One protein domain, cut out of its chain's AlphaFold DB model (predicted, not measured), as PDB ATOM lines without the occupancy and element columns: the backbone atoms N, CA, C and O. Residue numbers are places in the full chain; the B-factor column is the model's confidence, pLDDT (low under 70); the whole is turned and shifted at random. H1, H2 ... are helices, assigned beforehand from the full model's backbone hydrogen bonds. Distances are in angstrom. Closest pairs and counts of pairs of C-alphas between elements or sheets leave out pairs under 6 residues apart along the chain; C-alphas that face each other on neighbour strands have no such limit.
ATOM      1  N   ARG A  46     120.816 132.539 187.502       93.88
ATOM      2  CA  ARG A  46     120.174 132.766 188.806       93.88
ATOM      3  C   ARG A  46     121.147 133.397 189.805       93.88
ATOM      4  O   ARG A  46     120.824 134.424 190.385       93.88
ATOM      5  N   LEU A  47     122.342 132.824 189.959       92.62
ATOM      6  CA  LEU A  47     123.374 133.345 190.866       92.62
ATOM      7  C   LEU A  47     123.796 134.776 190.502       92.62
ATOM      8  O   LEU A  47     124.060 135.588 191.384       92.62
ATOM      9  N   PHE A  48     123.839 135.101 189.208       93.56
ATOM     10  CA  PHE A  48     124.132 136.458 188.757       93.56
ATOM     11  C   PHE A  48     123.004 137.434 189.107       93.56
ATOM     12  O   PHE A  48     123.293 138.548 189.528       93.56
ATOM     13  N   GLN A  49     121.736 137.029 188.990       93.31
ATOM     14  CA  GLN A  49     120.610 137.861 189.437       93.31
ATOM     15  C   GLN A  49     120.642 138.094 190.951       93.31
ATOM     16  O   GLN A  49     120.514 139.230 191.385       93.31
ATOM     17  N   GLU A  50     120.932 137.065 191.749       92.81
ATOM     18  CA  GLU A  50     121.090 137.207 193.206       92.81
ATOM     19  C   GLU A  50     122.211 138.189 193.575       92.81
ATOM     20  O   GLU A  50     122.088 138.966 194.521       92.81
ATOM     21  N   PHE A  51     123.292 138.195 192.796       93.25
ATOM     22  CA  PHE A  51     124.354 139.186 192.922       93.25
ATOM     23  C   PHE A  51     123.889 140.606 192.551       93.25
ATOM     24  O   PHE A  51     124.186 141.547 193.286       93.25
ATOM     25  N   LEU A  52     123.136 140.777 191.458       92.19
ATOM     26  CA  LEU A  52     122.561 142.076 191.082       92.19
ATOM     27  C   LEU A  52     121.610 142.606 192.158       92.19
ATOM     28  O   LEU A  52     121.682 143.780 192.518       92.19
ATOM     29  N   ASP A  53     120.760 141.742 192.702       91.56
ATOM     30  CA  ASP A  53     119.850 142.084 193.791       91.56
ATOM     31  C   ASP A  53     120.630 142.507 195.038       91.56
ATOM     32  O   ASP A  53     120.277 143.490 195.690       91.56
ATOM     33  N   ALA A  54     121.736 141.821 195.344       88.06
ATOM     34  CA  ALA A  54     122.613 142.199 196.446       88.06
ATOM     35  C   ALA A  54     123.247 143.585 196.241       88.06
ATOM     36  O   ALA A  54     123.299 144.350 197.203       88.06
ATOM     37  N   LEU A  55     123.678 143.933 195.021       86.19
ATOM     38  CA  LEU A  55     124.227 145.261 194.698       86.19
ATOM     39  C   LEU A  55     123.175 146.379 194.751       86.19
ATOM     40  O   LEU A  55     123.489 147.504 195.142       86.19
ATOM     41  N   ASN A  56     121.939 146.081 194.349       85.50
ATOM     42  CA  ASN A  56     120.846 147.055 194.278       85.50
ATOM     43  C   ASN A  56     120.059 147.187 195.585       85.50
ATOM     44  O   ASN A  56     119.202 148.065 195.704       85.50
ATOM     45  N   LYS A  57     120.317 146.322 196.568       82.75
ATOM     46  CA  LYS A  57     119.640 146.377 197.857       82.75
ATOM     47  C   LYS A  57     119.944 147.712 198.538       82.75
ATOM     48  O   LYS A  57     121.098 148.041 198.794       82.75
ATOM     49  N   ASN A  58     118.895 148.454 198.883       70.12
ATOM     50  CA  ASN A  58     119.023 149.604 199.772       70.12
ATOM     51  C   ASN A  58     119.332 149.082 201.173       70.12
ATOM     52  O   ASN A  58     118.460 148.533 201.850       70.12
ATOM     53  N   VAL A  59     120.592 149.197 201.574       71.56
ATOM     54  CA  VAL A  59     121.064 148.749 202.876       71.56
ATOM     55  C   VAL A  59     121.357 149.977 203.732       71.56
ATOM     56  O   VAL A  59     122.225 150.778 203.393       71.56
ATOM     57  N   ASP A  60     120.633 150.109 204.843       68.06
ATOM     58  CA  ASP A  60     120.898 151.120 205.869       68.06
ATOM     59  C   ASP A  60     122.062 150.642 206.751       68.06
ATOM     60  O   ASP A  60     121.884 150.041 207.810       68.06
ATOM     61  N   MET A  61     123.275 150.785 206.222       70.38
ATOM     62  CA  MET A  61     124.531 150.423 206.880       70.38
ATOM     63  C   MET A  61     125.505 151.590 206.794       70.38
ATOM     64  O   MET A  61     125.453 152.408 205.870       70.38
ATOM     65  N   LYS A  62     126.462 151.642 207.726       68.94
ATOM     66  CA  LYS A  62     127.576 152.589 207.604       68.94
ATOM     67  C   LYS A  62     128.345 152.271 206.320       68.94
ATOM     68  O   LYS A  62     128.557 151.109 205.992       68.94
ATOM     69  N   GLN A  63     128.832 153.280 205.605       67.12
ATOM     70  CA  GLN A  63     129.480 153.091 204.293       67.12
ATOM     71  C   GLN A  63     130.664 152.102 204.314       67.12
ATOM     72  O   GLN A  63     130.873 151.360 203.358       67.12
ATOM     73  N   LYS A  64     131.399 152.024 205.432       66.38
ATOM     74  CA  LYS A  64     132.471 151.035 205.643       66.38
ATOM     75  C   LYS A  64     131.961 149.586 205.737       66.38
ATOM     76  O   LYS A  64     132.637 148.649 205.317       66.38
ATOM     77  N   GLU A  65     130.773 149.393 206.296       71.00
ATOM     78  CA  GLU A  65     130.094 148.093 206.335       71.00
ATOM     79  C   GLU A  65     129.514 147.760 204.954       71.00
ATOM     80  O   GLU A  65     129.570 146.612 204.520       71.00
ATOM     81  N   LEU A  66     129.056 148.780 204.224       75.31
ATOM     82  CA  LEU A  66     128.510 148.665 202.874       75.31
ATOM     83  C   LEU A  66     129.551 148.165 201.854       75.31
ATOM     84  O   LEU A  66     129.265 147.267 201.064       75.31
ATOM     85  N   SER A  67     130.779 148.689 201.895       69.75
ATOM     86  CA  SER A  67     131.868 148.220 201.023       69.75
ATOM     87  C   SER A  67     132.237 146.758 201.298       69.75
ATOM     88  O   SER A  67     132.396 145.969 200.365       69.75
ATOM     89  N   SER A  68     132.287 146.370 202.576       73.38
ATOM     90  CA  SER A  68     132.525 144.984 203.001       73.38
ATOM     91  C   SER A  68     131.387 144.053 202.568       73.38
ATOM     92  O   SER A  68     131.624 142.931 202.123       73.38
ATOM     93  N   TYR A  69     130.144 144.527 202.648       80.56
ATOM     94  CA  TYR A  69     128.966 143.803 202.182       80.56
ATOM     95  C   TYR A  69     129.029 143.519 200.671       80.56
ATOM     96  O   TYR A  69     128.865 142.367 200.264       80.56
ATOM     97  N   TYR A  70     129.343 144.518 199.839       79.62
ATOM     98  CA  TYR A  70     129.456 144.313 198.390       79.62
ATOM     99  C   TYR A  70     130.645 143.426 198.003       79.62
ATOM    100  O   TYR A  70     130.516 142.598 197.100       79.62
ATOM    101  N   ALA A  71     131.771 143.537 198.714       76.50
ATOM    102  CA  ALA A  71     132.914 142.640 198.544       76.50
ATOM    103  C   ALA A  71     132.523 141.173 198.792       76.50
ATOM    104  O   ALA A  71     132.818 140.290 197.989       76.50
ATOM    105  N   ASN A  72     131.784 140.911 199.869       80.31
ATOM    106  CA  ASN A  72     131.295 139.567 200.165       80.31
ATOM    107  C   ASN A  72     130.298 139.071 199.111       80.31
ATOM    108  O   ASN A  72     130.332 137.898 198.737       80.31
ATOM    109  N   ALA A  73     129.437 139.950 198.590       85.69
ATOM    110  CA  ALA A  73     128.481 139.589 197.545       85.69
ATOM    111  C   ALA A  73     129.188 139.098 196.269       85.69
ATOM    112  O   ALA A  73     128.830 138.044 195.736       85.69
ATOM    113  N   ILE A  74     130.227 139.810 195.809       85.69
ATOM    114  CA  ILE A  74     130.991 139.391 194.626       85.69
ATOM    115  C   ILE A  74     131.803 138.115 194.894       85.69
ATOM    116  O   ILE A  74     131.823 137.228 194.041       85.69
ATOM    117  N   ILE A  75     132.415 137.960 196.076       82.50
ATOM    118  CA  ILE A  75     133.171 136.747 196.443       82.50
ATOM    119  C   ILE A  75     132.263 135.516 196.409       82.50
ATOM    120  O   ILE A  75     132.620 134.497 195.809       82.50
ATOM    121  N   ASN A  76     131.077 135.620 197.012       86.62
ATOM    122  CA  ASN A  76     130.095 134.539 197.046       86.62
ATOM    123  C   ASN A  76     129.642 134.153 195.637       86.62
ATOM    124  O   ASN A  76     129.599 132.966 195.308       86.62
ATOM    125  N   TYR A  77     129.358 135.144 194.789       90.19
ATOM    126  CA  TYR A  77     128.993 134.910 193.396       90.19
ATOM    127  C   TYR A  77     130.107 134.193 192.623       90.19
ATOM    128  O   TYR A  77     129.875 133.123 192.058       90.19
ATOM    129  N   LEU A  78     131.330 134.735 192.645       86.19
ATOM    130  CA  LEU A  78     132.473 134.191 191.907       86.19
ATOM    131  C   LEU A  78     132.820 132.765 192.358       86.19
ATOM    132  O   LEU A  78     133.029 131.877 191.526       86.19
ATOM    133  N   THR A  79     132.802 132.512 193.666       83.81
ATOM    134  CA  THR A  79     133.015 131.173 194.233       83.81
ATOM    135  C   THR A  79     131.943 130.193 193.746       83.81
ATOM    136  O   THR A  79     132.270 129.084 193.320       83.81
ATOM    137  N   SER A  80     130.676 130.619 193.726       86.75
ATOM    138  CA  SER A  80     129.531 129.783 193.332       86.75
ATOM    139  C   SER A  80     129.524 129.395 191.850       86.75
ATOM    140  O   SER A  80     128.944 128.371 191.495       86.75
ATOM    141  N   ILE A  81     130.183 130.166 190.981       85.94
ATOM    142  CA  ILE A  81     130.300 129.862 189.541       85.94
ATOM    143  C   ILE A  81     131.614 129.146 189.173       85.94
ATOM    144  O   ILE A  81     131.902 128.925 187.993       85.94
ATOM    145  N   GLY A  82     132.397 128.729 190.175       80.00
ATOM    146  CA  GLY A  82     133.567 127.866 189.997       80.00
ATOM    147  C   GLY A  82     134.926 128.551 190.143       80.00
ATOM    148  O   GLY A  82     135.940 127.916 189.860       80.00
ATOM    149  N   PHE A  83     134.980 129.800 190.614       81.31
ATOM    150  CA  PHE A  83     136.234 130.483 190.955       81.31
ATOM    151  C   PHE A  83     136.575 130.317 192.442       81.31
ATOM    152  O   PHE A  83     136.740 131.282 193.182       81.31
ATOM    153  N   SER A  84     136.679 129.068 192.899       75.44
ATOM    154  CA  SER A  84     136.804 128.724 194.324       75.44
ATOM    155  C   SER A  84     138.044 129.286 195.028       75.44
ATOM    156  O   SER A  84     138.030 129.445 196.245       75.44
ATOM    157  N   ARG A  85     139.105 129.621 194.283       68.62
ATOM    158  CA  ARG A  85     140.331 130.219 194.838       68.62
ATOM    159  C   ARG A  85     140.145 131.674 195.269       68.62
ATOM    160  O   ARG A  85     140.862 132.129 196.147       68.62
ATOM    161  N   ILE A  86     139.153 132.373 194.715       72.56
ATOM    162  CA  ILE A  86     138.832 133.760 195.080       72.56
ATOM    163  C   ILE A  86     138.302 133.844 196.519       72.56
ATOM    164  O   ILE A  86     138.576 134.813 197.218       72.56
ATOM    165  N   GLY A  87     137.599 132.808 196.987       59.72
ATOM    166  CA  GLY A  87     137.075 132.724 198.354       59.72
ATOM    167  C   GLY A  87     138.087 132.277 199.416       59.72
ATOM    168  O   GLY A  87     137.697 132.112 200.568       59.72
ATOM    169  N   GLN A  88     139.356 132.038 199.059       63.53
ATOM    170  CA  GLN A  88     140.388 131.609 200.018       63.53
ATOM    171  C   GLN A  88     141.091 132.780 200.717       63.53
ATOM    172  O   GLN A  88     141.727 132.566 201.749       63.53
ATOM    173  N   GLY A  89     140.969 134.000 200.186       59.38
ATOM    174  CA  GLY A  89     141.499 135.202 200.824       59.38
ATOM    175  C   GLY A  89     140.679 135.590 202.054       59.38
ATOM    176  O   GLY A  89     139.469 135.780 201.961       59.38
ATOM    177  N   GLN A  90     141.336 135.735 203.203       59.47
ATOM    178  CA  GLN A  90     140.735 136.242 204.440       59.47
ATOM    179  C   GLN A  90     140.639 137.773 204.442       59.47
ATOM    180  O   GLN A  90     139.850 138.344 205.196       59.47
ATOM    181  N   THR A  91     141.433 138.449 203.604       67.38
ATOM    182  CA  THR A  91     141.457 139.913 203.497       67.38
ATOM    183  C   THR A  91     141.019 140.410 202.117       67.38
ATOM    184  O   THR A  91     141.198 139.741 201.103       67.38
ATOM    185  N   PHE A  92     140.484 141.636 202.046       68.38
ATOM    186  CA  PHE A  92     140.091 142.260 200.771       68.38
ATOM    187  C   PHE A  92     141.268 142.375 199.785       68.38
ATOM    188  O   PHE A  92     141.090 142.232 198.579       68.38
ATOM    189  N   ARG A  93     142.493 142.578 200.290       69.88
ATOM    190  CA  ARG A  93     143.699 142.577 199.452       69.88
ATOM    191  C   ARG A  93     143.951 141.195 198.849       69.88
ATOM    192  O   ARG A  93     144.178 141.111 197.652       69.88
ATOM    193  N   GLU A  94     143.877 140.127 199.641       71.56
ATOM    194  CA  GLU A  94     144.015 138.752 199.133       71.56
ATOM    195  C   GLU A  94     142.929 138.403 198.110       71.56
ATOM    196  O   GLU A  94     143.208 137.710 197.133       71.56
ATOM    197  N   PHE A  95     141.713 138.925 198.292       75.56
ATOM    198  CA  PHE A  95     140.654 138.837 197.289       75.56
ATOM    199  C   PHE A  95     141.081 139.481 195.962       75.56
ATOM    200  O   PHE A  95     141.018 138.822 194.925       75.56
ATOM    201  N   ILE A  96     141.581 140.722 195.974       76.19
ATOM    202  CA  ILE A  96     142.059 141.388 194.750       76.19
ATOM    203  C   ILE A  96     143.245 140.645 194.123       76.19
ATOM    204  O   ILE A  96     143.276 140.456 192.908       76.19
ATOM    205  N   GLU A  97     144.217 140.206 194.923       74.81
ATOM    206  CA  GLU A  97     145.356 139.424 194.422       74.81
ATOM    207  C   GLU A  97     144.888 138.112 193.780       74.81
ATOM    208  O   GLU A  97     145.390 137.713 192.731       74.81
ATOM    209  N   SER A  98     143.853 137.483 194.339       75.75
ATOM    210  CA  SER A  98     143.235 136.298 193.741       75.75
ATOM    211  C   SER A  98     142.540 136.616 192.419       75.75
ATOM    212  O   SER A  98     142.563 135.787 191.512       75.75
ATOM    213  N   LEU A  99     141.956 137.811 192.267       77.94
ATOM    214  CA  LEU A  99     141.370 138.256 191.000       77.94
ATOM    215  C   LEU A  99     142.434 138.471 189.909       77.94
ATOM    216  O   LEU A  99     142.172 138.148 188.753       77.94
ATOM    217  N   LYS A 100     143.644 138.936 190.256       76.44
ATOM    218  CA  LYS A 100     144.758 139.094 189.294       76.44
ATOM    219  C   LYS A 100     145.169 137.785 188.622       76.44
ATOM    220  O   LYS A 100     145.715 137.809 187.523       76.44
ATOM    221  N   LEU A 101     144.893 136.642 189.251       73.12
ATOM    222  CA  LEU A 101     145.174 135.324 188.676       73.12
ATOM    223  C   LEU A 101     144.287 134.989 187.469       73.12
ATOM    224  O   LEU A 101     144.501 133.951 186.847       73.12
ATOM    225  N   TYR A 102     143.291 135.823 187.153       73.50
ATOM    226  CA  TYR A 102     142.312 135.580 186.105       73.50
ATOM    227  C   TYR A 102     142.400 136.625 184.991       73.50
ATOM    228  O   TYR A 102     141.962 137.765 185.141       73.50
ATOM    229  N   LYS A 103     142.878 136.201 183.816       72.94
ATOM    230  CA  LYS A 103     143.095 137.073 182.644       72.94
ATOM    231  C   LYS A 103     141.834 137.738 182.078       72.94
ATOM    232  O   LYS A 103     141.944 138.693 181.318       72.94
ATOM    233  N   PHE A 104     140.639 137.242 182.409       73.75
ATOM    234  CA  PHE A 104     139.380 137.841 181.950       73.75
ATOM    235  C   PHE A 104     139.006 139.120 182.711       73.75
ATOM    236  O   PHE A 104     138.055 139.802 182.328       73.75
ATOM    237  N   ILE A 105     139.706 139.435 183.803       77.31
ATOM    238  CA  ILE A 105     139.489 140.660 184.563       77.31
ATOM    239  C   ILE A 105     140.460 141.715 184.042       77.31
ATOM    240  O   ILE A 105     141.673 141.538 184.104       77.31
ATOM    241  N   HIS A 106     139.923 142.823 183.530       77.62
ATOM    242  CA  HIS A 106     140.754 143.938 183.088       77.62
ATOM    243  C   HIS A 106     141.527 144.539 184.265       77.62
ATOM    244  O   HIS A 106     140.962 144.809 185.327       77.62
ATOM    245  N   GLU A 107     142.812 144.801 184.039       76.19
ATOM    246  CA  GLU A 107     143.720 145.388 185.028       76.19
ATOM    247  C   GLU A 107     143.213 146.741 185.550       76.19
ATOM    248  O   GLU A 107     143.340 147.041 186.734       76.19
ATOM    249  N   GLU A 108     142.533 147.518 184.704       80.31
ATOM    250  CA  GLU A 108     141.883 148.774 185.088       80.31
ATOM    251  C   GLU A 108     140.832 148.581 186.195       80.31
ATOM    252  O   GLU A 108     140.804 149.344 187.159       80.31
ATOM    253  N   TYR A 109     140.008 147.529 186.125       78.75
ATOM    254  CA  TYR A 109     139.014 147.232 187.163       78.75
ATOM    255  C   TYR A 109     139.667 146.815 188.480       78.75
ATOM    256  O   TYR A 109     139.185 147.187 189.550       78.75
ATOM    257  N   LEU A 110     140.783 146.084 188.410       76.56
ATOM    258  CA  LEU A 110     141.563 145.688 189.584       76.56
ATOM    259  C   LEU A 110     142.212 146.902 190.247       76.56
ATOM    260  O   LEU A 110     142.093 147.071 191.457       76.56
ATOM    261  N   ASN A 111     142.826 147.778 189.456       76.44
ATOM    262  CA  ASN A 111     143.439 149.008 189.947       76.44
ATOM    263  C   ASN A 111     142.392 149.952 190.550       76.44
ATOM    264  O   ASN A 111     142.615 150.502 191.626       76.44
ATOM    265  N   ASN A 112     141.215 150.075 189.932       75.31
ATOM    266  CA  ASN A 112     140.123 150.878 190.478       75.31
ATOM    267  C   ASN A 112     139.566 150.294 191.790       75.31
ATOM    268  O   ASN A 112     139.266 151.054 192.709       75.31
ATOM    269  N   LEU A 113     139.487 148.963 191.923       76.69
ATOM    270  CA  LEU A 113     139.142 148.290 193.184       76.69
ATOM    271  C   LEU A 113     140.172 148.543 194.288       76.69
ATOM    272  O   LEU A 113     139.785 148.794 195.430       76.69
ATOM    273  N   ILE A 114     141.467 148.480 193.957       73.88
ATOM    274  CA  ILE A 114     142.559 148.781 194.896       73.88
ATOM    275  C   ILE A 114     142.451 150.232 195.351       73.88
ATOM    276  O   ILE A 114     142.414 150.483 196.551       73.88
ATOM    277  N   ASN A 115     142.324 151.168 194.410       71.00
ATOM    278  CA  ASN A 115     142.251 152.597 194.699       71.00
ATOM    279  C   ASN A 115     141.037 152.941 195.570       71.00
ATOM    280  O   ASN A 115     141.183 153.662 196.553       71.00
ATOM    281  N   LEU A 116     139.855 152.388 195.271       69.25
ATOM    282  CA  LEU A 116     138.647 152.599 196.082       69.25
ATOM    283  C   LEU A 116     138.777 152.007 197.490       69.25
ATOM    284  O   LEU A 116     138.302 152.597 198.460       69.25
ATOM    285  N   TYR A 117     139.434 150.856 197.627       67.00
ATOM    286  CA  TYR A 117     139.671 150.247 198.933       67.00
ATOM    287  C   TYR A 117     140.711 150.991 199.760       67.00
ATOM    288  O   TYR A 117     140.502 151.211 200.952       67.00
ATOM    289  N   GLU A 118     141.832 151.377 199.155       64.38
ATOM    290  CA  GLU A 118     142.865 152.151 199.837       64.38
ATOM    291  C   GLU A 118     142.332 153.532 200.228       64.38
ATOM    292  O   GLU A 118     142.546 153.953 201.366       64.38
ATOM    293  N   TYR A 119     141.527 154.165 199.368       61.25
ATOM    294  CA  TYR A 119     140.803 155.389 199.698       61.25
ATOM    295  C   TYR A 119     139.872 155.182 200.903       61.25
ATOM    296  O   TYR A 119     140.024 155.872 201.903       61.25
ATOM    297  N   GLY A 120     139.008 154.160 200.899       57.69
ATOM    298  CA  GLY A 120     138.098 153.880 202.021       57.69
ATOM    299  C   GLY A 120     138.762 153.377 203.316       57.69
ATOM    300  O   GLY A 120     138.134 153.385 204.378       57.69
ATOM    301  N   ARG A 121     140.012 152.901 203.255       56.19
ATOM    302  CA  ARG A 121     140.780 152.420 204.418       56.19
ATOM    303  C   ARG A 121     141.611 153.520 205.073       56.19
ATOM    304  O   ARG A 121     141.755 153.495 206.296       56.19
ATOM    305  N   PHE A 122     142.203 154.408 204.276       51.84
ATOM    306  CA  PHE A 122     143.183 155.394 204.740       51.84
ATOM    307  C   PHE A 122     142.672 156.832 204.721       51.84
ATOM    308  O   PHE A 122     143.258 157.669 205.409       51.84
ATOM    309  N   SER A 123     141.585 157.135 204.005       51.38
ATOM    310  CA  SER A 123     140.919 158.421 204.167       51.38
ATOM    311  C   SER A 123     140.052 158.380 205.432       51.38
ATOM    312  O   SER A 123     139.305 157.439 205.697       51.38
ATOM    313  N   SER A 124     140.167 159.414 206.263       49.59
ATOM    314  CA  SER A 124     139.193 159.710 207.321       49.59
ATOM    315  C   SER A 124     137.899 160.306 206.750       49.59
ATOM    316  O   SER A 124     137.054 160.782 207.510       49.59
ATOM    317  N   GLU A 125     137.775 160.350 205.423       55.16
ATOM    318  CA  GLU A 125     136.651 160.935 204.714       55.16
ATOM    319  C   GLU A 125     135.540 159.894 204.570       55.16
ATOM    320  O   GLU A 125     135.756 158.720 204.277       55.16
ATOM    321  N   ILE A 126     134.320 160.347 204.837       57.28
ATOM    322  CA  ILE A 126     133.078 159.622 204.585       57.28
ATOM    323  C   ILE A 126     133.097 159.217 203.102       57.28
ATOM    324  O   ILE A 126     133.093 160.104 202.253       57.28
ATOM    325  N   ILE A 127     133.152 157.913 202.792       60.84
ATOM    326  CA  ILE A 127     133.076 157.402 201.412       60.84
ATOM    327  C   ILE A 127     131.770 157.921 200.815       60.84
ATOM    328  O   ILE A 127     130.703 157.474 201.218       60.84
ATOM    329  N   ASP A 128     131.806 158.868 199.887       66.56
ATOM    330  CA  ASP A 128     130.566 159.469 199.413       66.56
ATOM    331  C   ASP A 128     129.680 158.450 198.658       66.56
ATOM    332  O   ASP A 128     130.077 157.332 198.305       66.56
ATOM    333  N   SER A 129     128.422 158.815 198.413       70.31
ATOM    334  CA  SER A 129     127.510 157.954 197.654       70.31
ATOM    335  C   SER A 129     127.989 157.691 196.219       70.31
ATOM    336  O   SER A 129     127.612 156.676 195.640       70.31
ATOM    337  N   GLN A 130     128.802 158.575 195.629       78.38
ATOM    338  CA  GLN A 130     129.307 158.409 194.265       78.38
ATOM    339  C   GLN A 130     130.386 157.324 194.197       78.38
ATOM    340  O   GLN A 130     130.394 156.535 193.254       78.38
ATOM    341  N   ASP A 131     131.263 157.235 195.191       74.88
ATOM    342  CA  ASP A 131     132.306 156.213 195.279       74.88
ATOM    343  C   ASP A 131     131.723 154.821 195.526       74.88
ATOM    344  O   ASP A 131     132.205 153.832 194.967       74.88
ATOM    345  N   ILE A 132     130.620 154.739 196.273       75.94
ATOM    346  CA  ILE A 132     129.834 153.506 196.388       75.94
ATOM    347  C   ILE A 132     129.233 153.089 195.040       75.94
ATOM    348  O   ILE A 132     129.293 151.910 194.688       75.94
ATOM    349  N   GLU A 133     128.680 154.020 194.264       80.88
ATOM    350  CA  GLU A 133     128.150 153.697 192.932       80.88
ATOM    351  C   GLU A 133     129.264 153.285 191.955       80.88
ATOM    352  O   GLU A 133     129.108 152.307 191.221       80.88
ATOM    353  N   LYS A 134     130.439 153.929 192.004       80.44
ATOM    354  CA  LYS A 134     131.625 153.485 191.246       80.44
ATOM    355  C   LYS A 134     132.036 152.064 191.630       80.44
ATOM    356  O   LYS A 134     132.301 151.250 190.744       80.44
ATOM    357  N   LEU A 135     132.048 151.741 192.925       80.31
ATOM    358  CA  LEU A 135     132.337 150.389 193.404       80.31
ATOM    359  C   LEU A 135     131.335 149.376 192.838       80.31
ATOM    360  O   LEU A 135     131.753 148.359 192.285       80.31
ATOM    361  N   LYS A 136     130.027 149.654 192.912       84.44
ATOM    362  CA  LYS A 136     128.991 148.780 192.333       84.44
ATOM    363  C   LYS A 136     129.208 148.550 190.841       84.44
ATOM    364  O   LYS A 136     129.108 147.409 190.395       84.44
ATOM    365  N   LEU A 137     129.531 149.598 190.083       86.31
ATOM    366  CA  LEU A 137     129.798 149.499 188.645       86.31
ATOM    367  C   LEU A 137     130.996 148.592 188.350       86.31
ATOM    368  O   LEU A 137     130.898 147.708 187.504       86.31
ATOM    369  N   ILE A 138     132.103 148.744 189.079       84.38
ATOM    370  CA  ILE A 138     133.288 147.894 188.892       84.38
ATOM    371  C   ILE A 138     132.971 146.434 189.235       84.38
ATOM    372  O   ILE A 138     133.311 145.525 188.476       84.38
ATOM    373  N   LEU A 139     132.282 146.197 190.353       86.25
ATOM    374  CA  LEU A 139     131.870 144.853 190.762       86.25
ATOM    375  C   LEU A 139     130.921 144.214 189.743       86.25
ATOM    376  O   LEU A 139     131.040 143.022 189.450       86.25
ATOM    377  N   LEU A 140     130.009 145.001 189.172       89.81
ATOM    378  CA  LEU A 140     129.114 144.570 188.108       89.81
ATOM    379  C   LEU A 140     129.893 144.131 186.862       89.81
ATOM    380  O   LEU A 140     129.619 143.055 186.327       89.81
ATOM    381  N   GLU A 141     130.865 144.924 186.415       88.00
ATOM    382  CA  GLU A 141     131.689 144.584 185.250       88.00
ATOM    383  C   GLU A 141     132.528 143.324 185.489       88.00
ATOM    384  O   GLU A 141     132.578 142.440 184.631       88.00
ATOM    385  N   ILE A 142     133.091 143.153 186.686       87.69
ATOM    386  CA  ILE A 142     133.784 141.911 187.067       87.69
ATOM    387  C   ILE A 142     132.825 140.718 187.038       87.69
ATOM    388  O   ILE A 142     133.156 139.672 186.474       87.69
ATOM    389  N   GLY A 143     131.620 140.871 187.591       88.69
ATOM    390  CA  GLY A 143     130.598 139.827 187.591       88.69
ATOM    391  C   GLY A 143     130.169 139.411 186.178       88.69
ATOM    392  O   GLY A 143     130.042 138.212 185.900       88.69
ATOM    393  N   LYS A 144     130.001 140.378 185.264       89.69
ATOM    394  CA  LYS A 144     129.695 140.140 183.842       89.69
ATOM    395  C   LYS A 144     130.839 139.429 183.123       89.69
ATOM    396  O   LYS A 144     130.589 138.459 182.407       89.69
ATOM    397  N   SER A 145     132.079 139.866 183.333       87.44
ATOM    398  CA  SER A 145     133.264 139.245 182.727       87.44
ATOM    399  C   SER A 145     133.436 137.799 183.189       87.44
ATOM    400  O   SER A 145     133.620 136.904 182.364       87.44
ATOM    401  N   ALA A 146     133.262 137.540 184.487       86.75
ATOM    402  CA  ALA A 146     133.300 136.196 185.055       86.75
ATOM    403  C   ALA A 146     132.185 135.293 184.497       86.75
ATOM    404  O   ALA A 146     132.433 134.142 184.133       86.75
ATOM    405  N   LYS A 147     130.963 135.823 184.365       90.06
ATOM    406  CA  LYS A 147     129.832 135.122 183.736       90.06
ATOM    407  C   LYS A 147     130.143 134.741 182.290       90.06
ATOM    408  O   LYS A 147     130.022 133.578 181.915       90.06
ATOM    409  N   SER A 148     130.568 135.721 181.495       88.19
ATOM    410  CA  SER A 148     130.917 135.551 180.082       88.19
ATOM    411  C   SER A 148     132.006 134.493 179.907       88.19
ATOM    412  O   SER A 148     131.893 133.607 179.061       88.19
ATOM    413  N   TYR A 149     133.021 134.510 180.773       85.81
ATOM    414  CA  TYR A 149     134.069 133.496 180.793       85.81
ATOM    415  C   TYR A 149     133.514 132.078 180.976       85.81
ATOM    416  O   TYR A 149     133.798 131.177 180.181       85.81
ATOM    417  N   VAL A 150     132.682 131.877 182.002       85.50
ATOM    418  CA  VAL A 150     132.078 130.569 182.281       85.50
ATOM    419  C   VAL A 150     131.168 130.133 181.128       85.50
ATOM    420  O   VAL A 150     131.235 128.974 180.721       85.50
ATOM    421  N   GLU A 151     130.388 131.034 180.528       87.38
ATOM    422  CA  GLU A 151     129.555 130.722 179.355       87.38
ATOM    423  C   GLU A 151     130.379 130.221 178.168       87.38
ATOM    424  O   GLU A 151     130.043 129.190 177.577       87.38
ATOM    425  N   ARG A 152     131.478 130.907 177.839       85.56
ATOM    426  CA  ARG A 152     132.391 130.509 176.756       85.56
ATOM    427  C   ARG A 152     133.024 129.144 177.031       85.56
ATOM    428  O   ARG A 152     133.062 128.290 176.142       85.56
ATOM    429  N   ARG A 153     133.410 128.873 178.285       83.38
ATOM    430  CA  ARG A 153     133.892 127.550 178.724       83.38
ATOM    431  C   ARG A 153     132.833 126.463 178.533       83.38
ATOM    432  O   ARG A 153     133.129 125.398 177.996       83.38
ATOM    433  N   LEU A 154     131.582 126.718 178.918       83.50
ATOM    434  CA  LEU A 154     130.485 125.751 178.767       83.50
ATOM    435  C   LEU A 154     130.157 125.456 177.296       83.50
ATOM    436  O   LEU A 154     129.835 124.311 176.947       83.50
ATOM    437  N   ARG A 155     130.303 126.459 176.423       82.69
ATOM    438  CA  ARG A 155     130.183 126.315 174.964       82.69
ATOM    439  C   ARG A 155     131.346 125.548 174.331       82.69
ATOM    440  O   ARG A 155     131.194 125.065 173.214       82.69
ATOM    441  N   GLY A 156     132.447 125.345 175.057       81.06
ATOM    442  CA  GLY A 156     133.659 124.707 174.538       81.06
ATOM    443  C   GLY A 156     134.502 125.641 173.668       81.06
ATOM    444  O   GLY A 156     135.320 125.163 172.893       81.06
ATOM    445  N   GLU A 157     134.293 126.954 173.788       80.69
ATOM    446  CA  GLU A 157     135.103 127.989 173.127       80.69
ATOM    447  C   GLU A 157     136.440 128.228 173.855       80.69
ATOM    448  O   GLU A 157     137.299 128.939 173.344       80.69
ATOM    449  N   LEU A 158     136.595 127.652 175.053       72.25
ATOM    450  CA  LEU A 158     137.806 127.672 175.874       72.25
ATOM    451  C   LEU A 158     138.184 126.228 176.235       72.25
ATOM    452  O   LEU A 158     137.307 125.436 176.604       72.25
ATOM    453  N   SER A 159     139.467 125.880 176.139       55.00
ATOM    454  CA  SER A 159     139.988 124.542 176.431       55.00
ATOM    455  C   SER A 159     140.441 124.423 177.896       55.00
ATOM    456  O   SER A 159     141.294 125.154 178.378       55.00
ATOM    457  N   GLY A 160     139.889 123.447 178.625       53.22
ATOM    458  CA  GLY A 160     140.398 123.011 179.934       53.22
ATOM    459  C   GLY A 160     140.003 123.859 181.164       53.22
ATOM    460  O   GLY A 160     139.420 124.935 181.046       53.22
ATOM    461  N   PRO A 161     140.282 123.361 182.388       47.72
ATOM    462  CA  PRO A 161     140.025 124.076 183.642       47.72
ATOM    463  C   PRO A 161     141.096 125.130 184.005       47.72
ATOM    464  O   PRO A 161     141.063 125.645 185.120       47.72
ATOM    465  N   SER A 162     142.059 125.437 183.123       49.66
ATOM    466  CA  SER A 162     143.299 126.118 183.532       49.66
ATOM    467  C   SER A 162     144.044 126.943 182.470       49.66
ATOM    468  O   SER A 162     145.177 127.321 182.745       49.66
ATOM    469  N   GLU A 163     143.492 127.249 181.289       45.50
ATOM    470  CA  GLU A 163     144.250 128.026 180.275       45.50
ATOM    471  C   GLU A 163     144.506 129.503 180.658       45.50
ATOM    472  O   GLU A 163     145.368 130.156 180.067       45.50
ATOM    473  N   ASP A 164     143.867 130.005 181.723       51.84
ATOM    474  CA  ASP A 164     144.049 131.384 182.207       51.84
ATOM    475  C   ASP A 164     144.531 131.505 183.655       51.84
ATOM    476  O   ASP A 164     144.696 132.624 184.132       51.84
ATOM    477  N   TRP A 165     144.789 130.387 184.346       54.28
ATOM    478  CA  TRP A 165     145.557 130.433 185.591       54.28
ATOM    479  C   TRP A 165     147.011 130.685 185.211       54.28
ATOM    480  O   TRP A 165     147.603 129.867 184.513       54.28
ATOM    481  N   ASP A 166     147.575 131.814 185.631       58.38
ATOM    482  CA  ASP A 166     148.998 132.094 185.463       58.38
ATOM    483  C   ASP A 166     149.790 131.490 186.653       58.38
ATOM    484  O   ASP A 166     149.868 132.107 187.723       58.38
ATOM    485  N   PRO A 167     150.372 130.274 186.523       55.50
ATOM    486  CA  PRO A 167     151.226 129.683 187.560       55.50
ATOM    487  C   PRO A 167     152.426 130.557 187.923       55.50
ATOM    488  O   PRO A 167     152.993 130.407 189.009       55.50
ATOM    489  N   GLU A 168     152.862 131.411 187.002       54.59
ATOM    490  CA  GLU A 168     154.021 132.277 187.156       54.59
ATOM    491  C   GLU A 168     153.673 133.496 188.015       54.59
ATOM    492  O   GLU A 168     154.430 133.837 188.925       54.59
ATOM    493  N   ALA A 169     152.487 134.080 187.814       56.91
ATOM    494  CA  ALA A 169     151.930 135.102 188.704       56.91
ATOM    495  C   ALA A 169     151.760 134.569 190.137       56.91
ATOM    496  O   ALA A 169     152.152 135.232 191.095       56.91
ATOM    497  N   HIS A 170     151.275 133.333 190.299       50.31
ATOM    498  CA  HIS A 170     151.161 132.698 191.617       50.31
ATOM    499  C   HIS A 170     152.528 132.480 192.287       50.31
ATOM    500  O   HIS A 170     152.693 132.769 193.472       50.31
ATOM    501  N   ARG A 171     153.534 131.994 191.544       57.06
ATOM    502  CA  ARG A 171     154.899 131.816 192.074       57.06
ATOM    503  C   ARG A 171     155.518 133.128 192.557       57.06
ATOM    504  O   ARG A 171     156.219 133.110 193.561       57.06
ATOM    505  N   LYS A 172     155.227 134.247 191.888       54.09
ATOM    506  CA  LYS A 172     155.706 135.583 192.282       54.09
ATOM    507  C   LYS A 172     155.029 136.147 193.535       54.09
ATOM    508  O   LYS A 172     155.635 136.972 194.198       54.09
ATOM    509  N   LEU A 173     153.809 135.715 193.855       46.28
ATOM    510  CA  LEU A 173     153.065 136.157 195.045       46.28
ATOM    511  C   LEU A 173     153.352 135.312 196.301       46.28
ATOM    512  O   LEU A 173     152.948 135.689 197.396       46.28
ATOM    513  N   SER A 174     154.017 134.160 196.148       46.66
ATOM    514  CA  SER A 174     154.298 133.198 197.230       46.66
ATOM    515  C   SER A 174     155.683 133.377 197.883       46.66
ATOM    516  O   SER A 174     156.054 132.574 198.739       46.66
ATOM    517  N   HIS A 175     156.454 134.373 197.439       37.44
ATOM    518  CA  HIS A 175     157.820 134.695 197.866       37.44
ATOM    519  C   HIS A 175     157.892 136.142 198.347       37.44
ATOM    520  O   HIS A 175     158.691 136.391 199.275       37.44
TER     521      HIS A 175
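Overview. This is residues 46 to 175 of the 175 residues of an uncharacterized protein of Nitrososphaeria archaeon (UniProt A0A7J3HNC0). Three nearly aligned helices, H1, H2 and H5, make a small bundle with their centres in a triangle, and the hairpin of H3 and H4 packs through H4 on H5, on the side of H2 and H5 away from H1. The short H6 is set beyond H3 at the end of a long link and touches no helix. The printed part has 130 residues with six named helices, H1 to H6 in chain order, and no named strand; the class is all helix. The whole is compact, with a radius of gyration of the C-alphas of 15.1 A and spans of 45 by 39 by 23 A.

Arrangement. Begin at H1, residues 46 to 56, and go on to H2, residues 63 to 80: they form a helical hairpin and touch, closest at the C-alphas of Phe 51 and Ala 73, 6.2 A apart, at a shallow tilt of 7 degrees, opposite ways. Now look at H5, residues 129 to 155, the hub, which touches three helices. It touches H2, closest at the C-alphas of Ile 74 and Leu 139, 6.7 A apart, at a shallow tilt of 2 degrees, the same way. With residues 136 to 147 alone it touches H1, closest at the C-alphas of Leu 55 and Lys 136, 6.4 A apart. H3, residues 92 to 100, and H4, residues 107 to 122, are a second hairpin; their closest C-alphas, of Ile 96 and Leu 110, are 6.7 A apart, at a shallow tilt of 8 degrees. H4 and H5, also a hairpin, touch at a tilt of 35.3 degrees, only just steep, closest at the C-alphas of Tyr 109 and Ile 138, 6.0 A apart. H3 and H5 are apart. H6, residues 167 to 173, is near H3. In H1, H3, H4, H5 and H6 every O i to N i+4 pair is within hydrogen-bond range; in H2, 13 of 14 are.

Along the chain. Find C-alpha 46 at (120.174, 132.766, 188.806); from there H1 runs 15.3 A to residue 56. H2 covers 25.8 A, H3 12.8 A and H4 22.1 A. Find C-alpha 129 at (127.510, 157.954, 197.654), from which H5 runs 39.0 A to residue 155. H6, 10.1 A long, ends at C-alpha 173 at (153.065, 136.157, 195.045).

Size, cuts and confidence. The two C-alphas farthest apart, those of Ser 124 and Gly 156, are 48.3 A apart. The printed part has no cut. The links from H2 to H3 and from H5 to H6 are long, with 11 residues each. The mean pLDDT of the printed part is 73.7; look for values under 70 at, among others, residues 87 to 93, 116 to 128 and 159 to 175.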